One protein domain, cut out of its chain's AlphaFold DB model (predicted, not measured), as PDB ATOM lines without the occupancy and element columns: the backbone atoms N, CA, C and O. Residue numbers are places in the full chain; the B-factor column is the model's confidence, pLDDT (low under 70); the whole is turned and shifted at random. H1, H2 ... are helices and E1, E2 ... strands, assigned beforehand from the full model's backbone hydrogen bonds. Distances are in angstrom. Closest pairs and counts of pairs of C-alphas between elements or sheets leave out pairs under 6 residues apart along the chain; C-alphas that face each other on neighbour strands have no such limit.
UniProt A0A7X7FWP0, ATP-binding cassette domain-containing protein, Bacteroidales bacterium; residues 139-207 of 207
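This is residues 139 to 207 of the 207 residues of the protein "ATP-binding cassette domain-containing protein" of Bacteroidales bacterium (UniProt A0A7X7FWP0). A small, twisted sheet of three strands has helix H2 packed slantwise over one face, above E3 and E2. The shorter helices H1 and H3 lie near the end of the sheet where E1 begins and E3 ends, while the tight turn between E2 and E3 lies at the other end. The printed part has 69 residues, in the order H1 E1 E2 E3 H2 H3; the sheet order is E1 E3 E2, all antiparallel, and the class is mixed, helices and strands. It is compact, with a radius of gyration of the C-alphas of 11.3 A and spans of 34 by 23 by 21 A.

H1 spans residues 140 to 146, beginning at C-alpha 140 (116.495, 105.182, 138.419). E1 follows at residues 147 to 152, then E2 at 161 to 167, 16.1 A long, and E3 at 170 to 176, 19.6 A. H2 takes residues 187 to 196, 14.0 A, and H3 residues 198 to 206, ending at C-alpha 206 (105.529, 102.259, 149.283).

Inner strand E3 is antiparallel to E1, with N 150 and O 173 at 3.1 A, within hydrogen-bond range. E2 and E3 form a hairpin, with N 165 and O 172 at 2.9 A. H2 and H3 on one face of this sheet make two layers. H2 has a height over the sheet of 8.9 A; the closest C-alphas of E2 and H2, Tyr 163 and Ala 193, are 4.9 A apart. H1 only grazes the sheet. H2 and H3 are close but not clearly touching, the closest C-alphas, Val 194 and Ile 201, being 6.1 A apart. H1 and H2 are apart. In H1, H2 and H3 every O i to N i+4 pair is within hydrogen-bond range.

The farthest C-alphas, Leu 168 and Ala 207, are 35.2 A apart. The printed part has no cut and no long link. pLDDT is under 70 at residues 154 to 156, 168 to 169 and 207.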
ATOM      1  N   PRO A 139     114.389 101.252 140.483       94.06
ATOM      2  CA  PRO A 139     115.053 101.708 139.269       94.06
ATOM      3  C   PRO A 139     115.210 103.234 139.268       94.06
ATOM      4  O   PRO A 139     114.379 103.941 139.848       94.06
ATOM      5  N   ASP A 140     116.235 103.737 138.573       91.94
ATOM      6  CA  ASP A 140     116.495 105.182 138.419       91.94
ATOM      7  C   ASP A 140     115.234 105.936 137.951       91.94
ATOM      8  O   ASP A 140     114.793 106.908 138.571       91.94
ATOM      9  N   GLU A 141     114.551 105.399 136.938       92.12
ATOM     10  CA  GLU A 141     113.318 105.978 136.395       92.12
ATOM     11  C   GLU A 141     112.229 106.184 137.458       92.12
ATOM     12  O   GLU A 141     111.560 107.216 137.484       92.12
ATOM     13  N   ARG A 142     112.042 105.230 138.379       94.31
ATOM     14  CA  ARG A 142     111.018 105.369 139.423       94.31
ATOM     15  C   ARG A 142     111.446 106.365 140.496       94.31
ATOM     16  O   ARG A 142     110.592 107.040 141.070       94.31
ATOM     17  N   ILE A 143     112.748 106.477 140.757       94.50
ATOM     18  CA  ILE A 143     113.291 107.473 141.684       94.50
ATOM     19  C   ILE A 143     113.037 108.878 141.139       94.50
ATOM     20  O   ILE A 143     112.458 109.691 141.852       94.50
ATOM     21  N   THR A 144     113.368 109.146 139.877       94.12
ATOM     22  CA  THR A 144     113.154 110.458 139.236       94.12
ATOM     23  C   THR A 144     111.675 110.779 138.980       94.12
ATOM     24  O   THR A 144     111.277 111.944 138.996       94.12
ATOM     25  N   GLN A 145     110.806 109.773 138.832       94.56
ATOM     26  CA  GLN A 145     109.346 109.972 138.795       94.56
ATOM     27  C   GLN A 145     108.747 110.385 140.145       94.56
ATOM     28  O   GLN A 145     107.721 111.070 140.183       94.56
ATOM     29  N   LYS A 146     109.335 109.924 141.255       94.50
ATOM     30  CA  LYS A 146     108.841 110.167 142.620       94.50
ATOM     31  C   LYS A 146     109.542 111.340 143.300       94.50
ATOM     32  O   LYS A 146     108.926 111.990 144.143       94.50
ATOM     33  N   LEU A 147     110.793 111.614 142.945       95.06
ATOM     34  CA  LEU A 147     111.653 112.634 143.536       95.06
ATOM     35  C   LEU A 147     112.236 113.544 142.458       95.06
ATOM     36  O   LEU A 147     112.531 113.096 141.357       95.06
ATOM     37  N   CYS A 148     112.405 114.820 142.785       93.62
ATOM     38  CA  CYS A 148     113.009 115.804 141.898       93.62
ATOM     39  C   CYS A 148     114.314 116.324 142.503       93.62
ATOM     40  O   CYS A 148     114.359 116.637 143.695       93.62
ATOM     41  N   PHE A 149     115.357 116.414 141.676       92.81
ATOM     42  CA  PHE A 149     116.697 116.872 142.048       92.81
ATOM     43  C   PHE A 149     116.979 118.197 141.344       92.81
ATOM     44  O   PHE A 149     117.006 118.249 140.113       92.81
ATOM     45  N   GLN A 150     117.150 119.283 142.100       89.94
ATOM     46  CA  GLN A 150     117.265 120.624 141.519       89.94
ATOM     47  C   GLN A 150     118.317 121.476 142.217       89.94
ATOM     48  O   GLN A 150     118.484 121.411 143.433       89.94
ATOM     49  N   ALA A 151     118.981 122.318 141.426       87.75
ATOM     50  CA  ALA A 151     119.707 123.471 141.930       87.75
ATOM     51  C   ALA A 151     118.761 124.676 141.955       87.75
ATOM     52  O   ALA A 151     118.085 124.953 140.962       87.75
ATOM     53  N   VAL A 152     118.710 125.376 143.080       84.94
ATOM     54  CA  VAL A 152     117.818 126.515 143.299       84.94
ATOM     55  C   VAL A 152     118.587 127.700 143.871       84.94
ATOM     56  O   VAL A 152     119.439 127.549 144.748       84.94
ATOM     57  N   ASP A 153     118.249 128.887 143.373       75.62
ATOM     58  CA  ASP A 153     118.751 130.165 143.869       75.62
ATOM     59  C   ASP A 153     117.630 130.852 144.669       75.62
ATOM     60  O   ASP A 153     116.690 131.394 144.083       75.62
ATOM     61  N   GLY A 154     117.699 130.822 146.005       69.06
ATOM     62  CA  GLY A 154     116.754 131.518 146.894       69.06
ATOM     63  C   GLY A 154     116.105 130.643 147.973       69.06
ATOM     64  O   GLY A 154     116.520 129.507 148.201       69.06
ATOM     65  N   ASP A 155     115.096 131.207 148.646       66.88
ATOM     66  CA  ASP A 155     114.329 130.524 149.693       66.88
ATOM     67  C   ASP A 155     113.417 129.453 149.083       66.88
ATOM     68  O   ASP A 155     112.596 129.727 148.204       66.88
ATOM     69  N   VAL A 156     113.543 128.228 149.588       69.31
ATOM     70  CA  VAL A 156     112.683 127.092 149.251       69.31
ATOM     71  C   VAL A 156     111.741 126.853 150.424       69.31
ATOM     72  O   VAL A 156     112.147 126.995 151.576       69.31
ATOM     73  N   ASP A 157     110.490 126.472 150.161       72.81
ATOM     74  CA  ASP A 157     109.582 126.066 151.236       72.81
ATOM     75  C   ASP A 157     110.114 124.796 151.921       72.81
ATOM     76  O   ASP A 157     110.003 123.688 151.388       72.81
ATOM     77  N   GLU A 158     110.678 124.957 153.123       72.69
ATOM     78  CA  GLU A 158     111.261 123.878 153.933       72.69
ATOM     79  C   GLU A 158     110.314 122.684 154.129       72.69
ATOM     80  O   GLU A 158     110.767 121.561 154.347       72.69
ATOM     81  N   LYS A 159     108.990 122.880 154.046       72.88
ATOM     82  CA  LYS A 159     108.015 121.796 154.246       72.88
ATOM     83  C   LYS A 159     107.981 120.798 153.090       72.88
ATOM     84  O   LYS A 159     107.632 119.626 153.293       72.88
ATOM     85  N   GLU A 160     108.307 121.252 151.886       78.69
ATOM     86  CA  GLU A 160     108.304 120.426 150.676       78.69
ATOM     87  C   GLU A 160     109.666 119.786 150.390       78.69
ATOM     88  O   GLU A 160     109.749 118.826 149.620       78.69
ATOM     89  N   VAL A 161     110.718 120.267 151.058       87.75
ATOM     90  CA  VAL A 161     112.087 119.784 150.901       87.75
ATOM     91  C   VAL A 161     112.315 118.515 151.719       87.75
ATOM     92  O   VAL A 161     112.146 118.473 152.936       87.75
ATOM     93  N   LEU A 162     112.720 117.452 151.030       89.12
ATOM     94  CA  LEU A 162     113.158 116.193 151.629       89.12
ATOM     95  C   LEU A 162     114.634 116.236 152.014       89.12
ATOM     96  O   LEU A 162     115.040 115.538 152.938       89.12
ATOM     97  N   TYR A 163     115.446 117.008 151.299       91.56
ATOM     98  CA  TYR A 163     116.855 117.197 151.615       91.56
ATOM     99  C   TYR A 163     117.391 118.469 150.973       91.56
ATOM    100  O   TYR A 163     116.936 118.850 149.896       91.56
ATOM    101  N   PHE A 164     118.360 119.096 151.631       88.75
ATOM    102  CA  PHE A 164     118.985 120.337 151.203       88.75
ATOM    103  C   PHE A 164     120.485 120.285 151.492       88.75
ATOM    104  O   PHE A 164     120.893 119.852 152.571       88.75
ATOM    105  N   GLU A 165     121.285 120.754 150.539       86.75
ATOM    106  CA  GLU A 165     122.736 120.877 150.651       86.75
ATOM    107  C   GLU A 165     123.196 122.223 150.072       86.75
ATOM    108  O   GLU A 165     122.910 122.546 148.916       86.75
ATOM    109  N   GLU A 166     123.919 123.013 150.870       82.00
ATOM    110  CA  GLU A 166     124.525 124.267 150.410       82.00
ATOM    111  C   GLU A 166     125.853 123.995 149.723       82.00
ATOM    112  O   GLU A 166     126.784 123.467 150.334       82.00
ATOM    113  N   ASN A 167     125.976 124.446 148.479       74.00
ATOM    114  CA  ASN A 167     127.224 124.399 147.741       74.00
ATOM    115  C   ASN A 167     127.619 125.798 147.259       74.00
ATOM    116  O   ASN A 167     126.789 126.681 147.057       74.00
ATOM    117  N   LEU A 168     128.915 126.008 146.996       68.69
ATOM    118  CA  LEU A 168     129.454 127.294 146.509       68.69
ATOM    119  C   LEU A 168     128.818 127.787 145.189       68.69
ATOM    120  O   LEU A 168     129.078 128.911 144.768       68.69
ATOM    121  N   ARG A 169     128.052 126.931 144.500       65.00
ATOM    122  CA  ARG A 169     127.412 127.184 143.201       65.00
ATOM    123  C   ARG A 169     125.887 127.317 143.273       65.00
ATOM    124  O   ARG A 169     125.274 127.419 142.218       65.00
ATOM    125  N   GLY A 170     125.302 127.284 144.467       74.06
ATOM    126  CA  GLY A 170     123.855 127.286 144.674       74.06
ATOM    127  C   GLY A 170     123.416 126.168 145.615       74.06
ATOM    128  O   GLY A 170     124.213 125.305 145.999       74.06
ATOM    129  N   ASN A 171     122.140 126.193 145.979       84.00
ATOM    130  CA  ASN A 171     121.553 125.218 146.884       84.00
ATOM    131  C   ASN A 171     121.041 124.017 146.092       84.00
ATOM    132  O   ASN A 171     120.319 124.189 145.112       84.00
ATOM    133  N   LEU A 172     121.393 122.807 146.512       89.69
ATOM    134  CA  LEU A 172     120.845 121.577 145.952       89.69
ATOM    135  C   LEU A 172     119.705 121.083 146.833       89.69
ATOM    136  O   LEU A 172     119.857 120.991 148.050       89.69
ATOM    137  N   ILE A 173     118.575 120.742 146.219       91.81
ATOM    138  CA  ILE A 173     117.404 120.220 146.921       91.81
ATOM    139  C   ILE A 173     116.896 118.916 146.325       91.81
ATOM    140  O   ILE A 173     116.984 118.678 145.119       91.81
ATOM    141  N   VAL A 174     116.297 118.110 147.200       93.81
ATOM    142  CA  VAL A 174     115.462 116.963 146.845       93.81
ATOM    143  C   VAL A 174     114.050 117.232 147.329       93.81
ATOM    144  O   VAL A 174     113.842 117.534 148.505       93.81
ATOM    145  N   THR A 175     113.072 117.092 146.444       93.00
ATOM    146  CA  THR A 175     111.642 117.255 146.747       93.00
ATOM    147  C   THR A 175     110.845 116.071 146.213       93.00
ATOM    148  O   THR A 175     111.334 115.286 145.402       93.00
ATOM    149  N   GLU A 176     109.601 115.912 146.669       93.06
ATOM    150  CA  GLU A 176     108.660 114.994 146.018       93.06
ATOM    151  C   GLU A 176     108.284 115.532 144.631       93.06
ATOM    152  O   GLU A 176     107.886 116.688 144.490       93.06
ATOM    153  N   ASN A 177     108.336 114.686 143.602       92.62
ATOM    154  CA  ASN A 177     108.054 115.082 142.226       92.62
ATOM    155  C   ASN A 177     106.545 115.128 141.912       92.62
ATOM    156  O   ASN A 177     106.026 114.437 141.032       92.62
ATOM    157  N   LYS A 178     105.810 115.973 142.640       88.19
ATOM    158  CA  LYS A 178     104.352 116.143 142.485       88.19
ATOM    159  C   LYS A 178     103.955 116.708 141.119       88.19
ATOM    160  O   LYS A 178     102.837 116.488 140.661       88.19
ATOM    161  N   HIS A 179     104.863 117.446 140.485       86.25
ATOM    162  CA  HIS A 179     104.623 118.151 139.228       86.25
ATOM    163  C   HIS A 179     105.230 117.453 138.005       86.25
ATOM    164  O   HIS A 179     105.137 118.003 136.912       86.25
ATOM    165  N   GLN A 180     105.814 116.256 138.173       87.88
ATOM    166  CA  GLN A 180     106.470 115.500 137.095       87.88
ATOM    167  C   GLN A 180     107.526 116.339 136.362       87.88
ATOM    168  O   GLN A 180     107.621 116.344 135.136       87.88
ATOM    169  N   ILE A 181     108.302 117.092 137.139       90.69
ATOM    170  CA  ILE A 181     109.429 117.865 136.645       90.69
ATOM    171  C   ILE A 181     110.525 116.884 136.244       90.69
ATOM    172  O   ILE A 181     110.914 116.014 137.027       90.69
ATOM    173  N   GLU A 182     111.025 117.038 135.025       90.00
ATOM    174  CA  GLU A 182     112.160 116.268 134.541       90.00
ATOM    175  C   GLU A 182     113.421 116.678 135.308       90.00
ATOM    176  O   GLU A 182     113.768 117.857 135.399       90.00
ATOM    177  N   SER A 183     114.097 115.693 135.890       91.38
ATOM    178  CA  SER A 183     115.375 115.881 136.567       91.38
ATOM    179  C   SER A 183     116.220 114.626 136.410       91.38
ATOM    180  O   SER A 183     115.682 113.528 136.271       91.38
ATOM    181  N   HIS A 184     117.536 114.793 136.444       89.25
ATOM    182  CA  HIS A 184     118.453 113.666 136.510       89.25
ATOM    183  C   HIS A 184     118.670 113.291 137.969       89.25
ATOM    184  O   HIS A 184     118.844 114.171 138.812       89.25
ATOM    185  N   LEU A 185     118.685 111.992 138.254       89.88
ATOM    186  CA  LEU A 185     119.056 111.496 139.568       89.88
ATOM    187  C   LEU A 185     120.428 112.046 139.952       89.88
ATOM    188  O   LEU A 185     121.334 112.036 139.137       89.88
ATOM    189  N   ASP A 186     120.612 112.496 141.183       90.75
ATOM    190  CA  ASP A 186     121.942 112.667 141.759       90.75
ATOM    191  C   ASP A 186     122.087 111.605 142.846       90.75
ATOM    192  O   ASP A 186     121.366 111.635 143.842       90.75
ATOM    193  N   LEU A 187     122.967 110.621 142.637       89.56
ATOM    194  CA  LEU A 187     123.087 109.479 143.548       89.56
ATOM    195  C   LEU A 187     123.537 109.886 144.950       89.56
ATOM    196  O   LEU A 187     123.136 109.252 145.925       89.56
ATOM    197  N   GLU A 188     124.388 110.904 145.058       89.31
ATOM    198  CA  GLU A 188     124.867 111.370 146.353       89.31
ATOM    199  C   GLU A 188     123.770 112.130 147.078       89.31
ATOM    200  O   GLU A 188     123.461 111.810 148.227       89.31
ATOM    201  N   LEU A 189     123.123 113.066 146.383       91.25
ATOM    202  CA  LEU A 189     122.020 113.821 146.958       91.25
ATOM    203  C   LEU A 189     120.855 112.893 147.336       91.25
ATOM    204  O   LEU A 189     120.258 113.043 148.401       91.25
ATOM    205  N   PHE A 190     120.574 111.882 146.509       92.88
ATOM    206  CA  PHE A 190     119.584 110.847 146.789       92.88
ATOM    207  C   PHE A 190     119.944 110.032 148.027       92.88
ATOM    208  O   PHE A 190     119.116 109.888 148.925       92.88
ATOM    209  N   PHE A 191     121.178 109.526 148.106       91.38
ATOM    210  CA  PHE A 191     121.639 108.775 149.268       91.38
ATOM    211  C   PHE A 191     121.531 109.610 150.549       91.38
ATOM    212  O   PHE A 191     120.969 109.145 151.544       91.38
ATOM    213  N   ASN A 192     121.985 110.863 150.509       91.38
ATOM    214  CA  ASN A 192     121.907 111.779 151.642       91.38
ATOM    215  C   ASN A 192     120.452 112.064 152.046       91.38
ATOM    216  O   ASN A 192     120.125 112.011 153.234       91.38
ATOM    217  N   ALA A 193     119.555 112.267 151.077       93.06
ATOM    218  CA  ALA A 193     118.127 112.451 151.329       93.06
ATOM    219  C   ALA A 193     117.484 111.227 151.991       93.06
ATOM    220  O   ALA A 193     116.724 111.357 152.956       93.06
ATOM    221  N   VAL A 194     117.829 110.028 151.516       93.31
ATOM    222  CA  VAL A 194     117.362 108.764 152.092       93.31
ATOM    223  C   VAL A 194     117.863 108.626 153.525       93.31
ATOM    224  O   VAL A 194     117.079 108.275 154.403       93.31
ATOM    225  N   MET A 195     119.132 108.941 153.795       91.12
ATOM    226  CA  MET A 195     119.700 108.859 155.143       91.12
ATOM    227  C   MET A 195     119.104 109.888 156.106       91.12
ATOM    228  O   MET A 195     118.844 109.544 157.261       91.12
ATOM    229  N   ALA A 196     118.842 111.110 155.639       90.81
ATOM    230  CA  ALA A 196     118.256 112.180 156.440       90.81
ATOM    231  C   ALA A 196     116.776 111.928 156.777       90.81
ATOM    232  O   ALA A 196     116.351 112.185 157.902       90.81
ATOM    233  N   ASN A 197     115.993 111.391 155.831       90.50
ATOM    234  CA  ASN A 197     114.533 111.284 155.938       90.50
ATOM    235  C   ASN A 197     113.985 109.884 155.599       90.50
ATOM    236  O   ASN A 197     112.966 109.739 154.919       90.50
ATOM    237  N   LYS A 198     114.618 108.835 156.146       89.88
ATOM    238  CA  LYS A 198     114.303 107.408 155.896       89.88
ATOM    239  C   LYS A 198     112.810 107.079 155.904       89.88
ATOM    240  O   LYS A 198     112.324 106.394 155.010       89.88
ATOM    241  N   LYS A 199     112.073 107.546 156.920       88.81
ATOM    242  CA  LYS A 199     110.647 107.223 157.088       88.81
ATOM    243  C   LYS A 199     109.796 107.793 155.950       88.81
ATOM    244  O   LYS A 199     109.037 107.051 155.339       88.81
ATOM    245  N   ARG A 200     109.969 109.082 155.642       89.44
ATOM    246  CA  ARG A 200     109.210 109.773 154.591       89.44
ATOM    247  C   ARG A 200     109.546 109.219 153.208       89.44
ATOM    248  O   ARG A 200     108.651 108.988 152.408       89.44
ATOM    249  N   ILE A 201     110.818 108.911 152.958       91.06
ATOM    250  CA  ILE A 201     111.251 108.263 151.714       91.06
ATOM    251  C   ILE A 201     110.627 106.867 151.565       91.06
ATOM    252  O   ILE A 201     110.063 106.566 150.515       91.06
ATOM    253  N   LYS A 202     110.635 106.040 152.622       89.75
ATOM    254  CA  LYS A 202     109.932 104.744 152.611       89.75
ATOM    255  C   LYS A 202     108.436 104.919 152.309       89.75
ATOM    256  O   LYS A 202     107.885 104.113 151.570       89.75
ATOM    257  N   GLU A 203     107.772 105.941 152.845       90.69
ATOM    258  CA  GLU A 203     106.353 106.220 152.554       90.69
ATOM    259  C   GLU A 203     106.126 106.580 151.074       90.69
ATOM    260  O   GLU A 203     105.208 106.045 150.461       90.69
ATOM    261  N   ILE A 204     106.995 107.397 150.469       91.06
ATOM    262  CA  ILE A 204     106.899 107.813 149.055       91.06
ATOM    263  C   ILE A 204     106.997 106.623 148.084       91.06
ATOM    264  O   ILE A 204     106.269 106.573 147.085       91.06
ATOM    265  N   PHE A 205     107.893 105.672 148.366       89.88
ATOM    266  CA  PHE A 205     108.125 104.506 147.506       89.88
ATOM    267  C   PHE A 205     107.149 103.345 147.760       89.88
ATOM    268  O   PHE A 205     106.887 102.565 146.844       89.88
ATOM    269  N   ASN A 206     106.556 103.259 148.957       84.81
ATOM    270  CA  ASN A 206     105.529 102.259 149.283       84.81
ATOM    271  C   ASN A 206     104.086 102.711 148.976       84.81
ATOM    272  O   ASN A 206     103.172 101.895 149.108       84.81
ATOM    273  N   ALA A 207     103.877 103.979 148.604       65.75
ATOM    274  CA  ALA A 207     102.591 104.543 148.174       65.75
ATOM    275  C   ALA A 207     102.371 104.415 146.660       65.75
ATOM    276  O   ALA A 207     101.233 104.070 146.278       65.75
TER     277      ALA A 207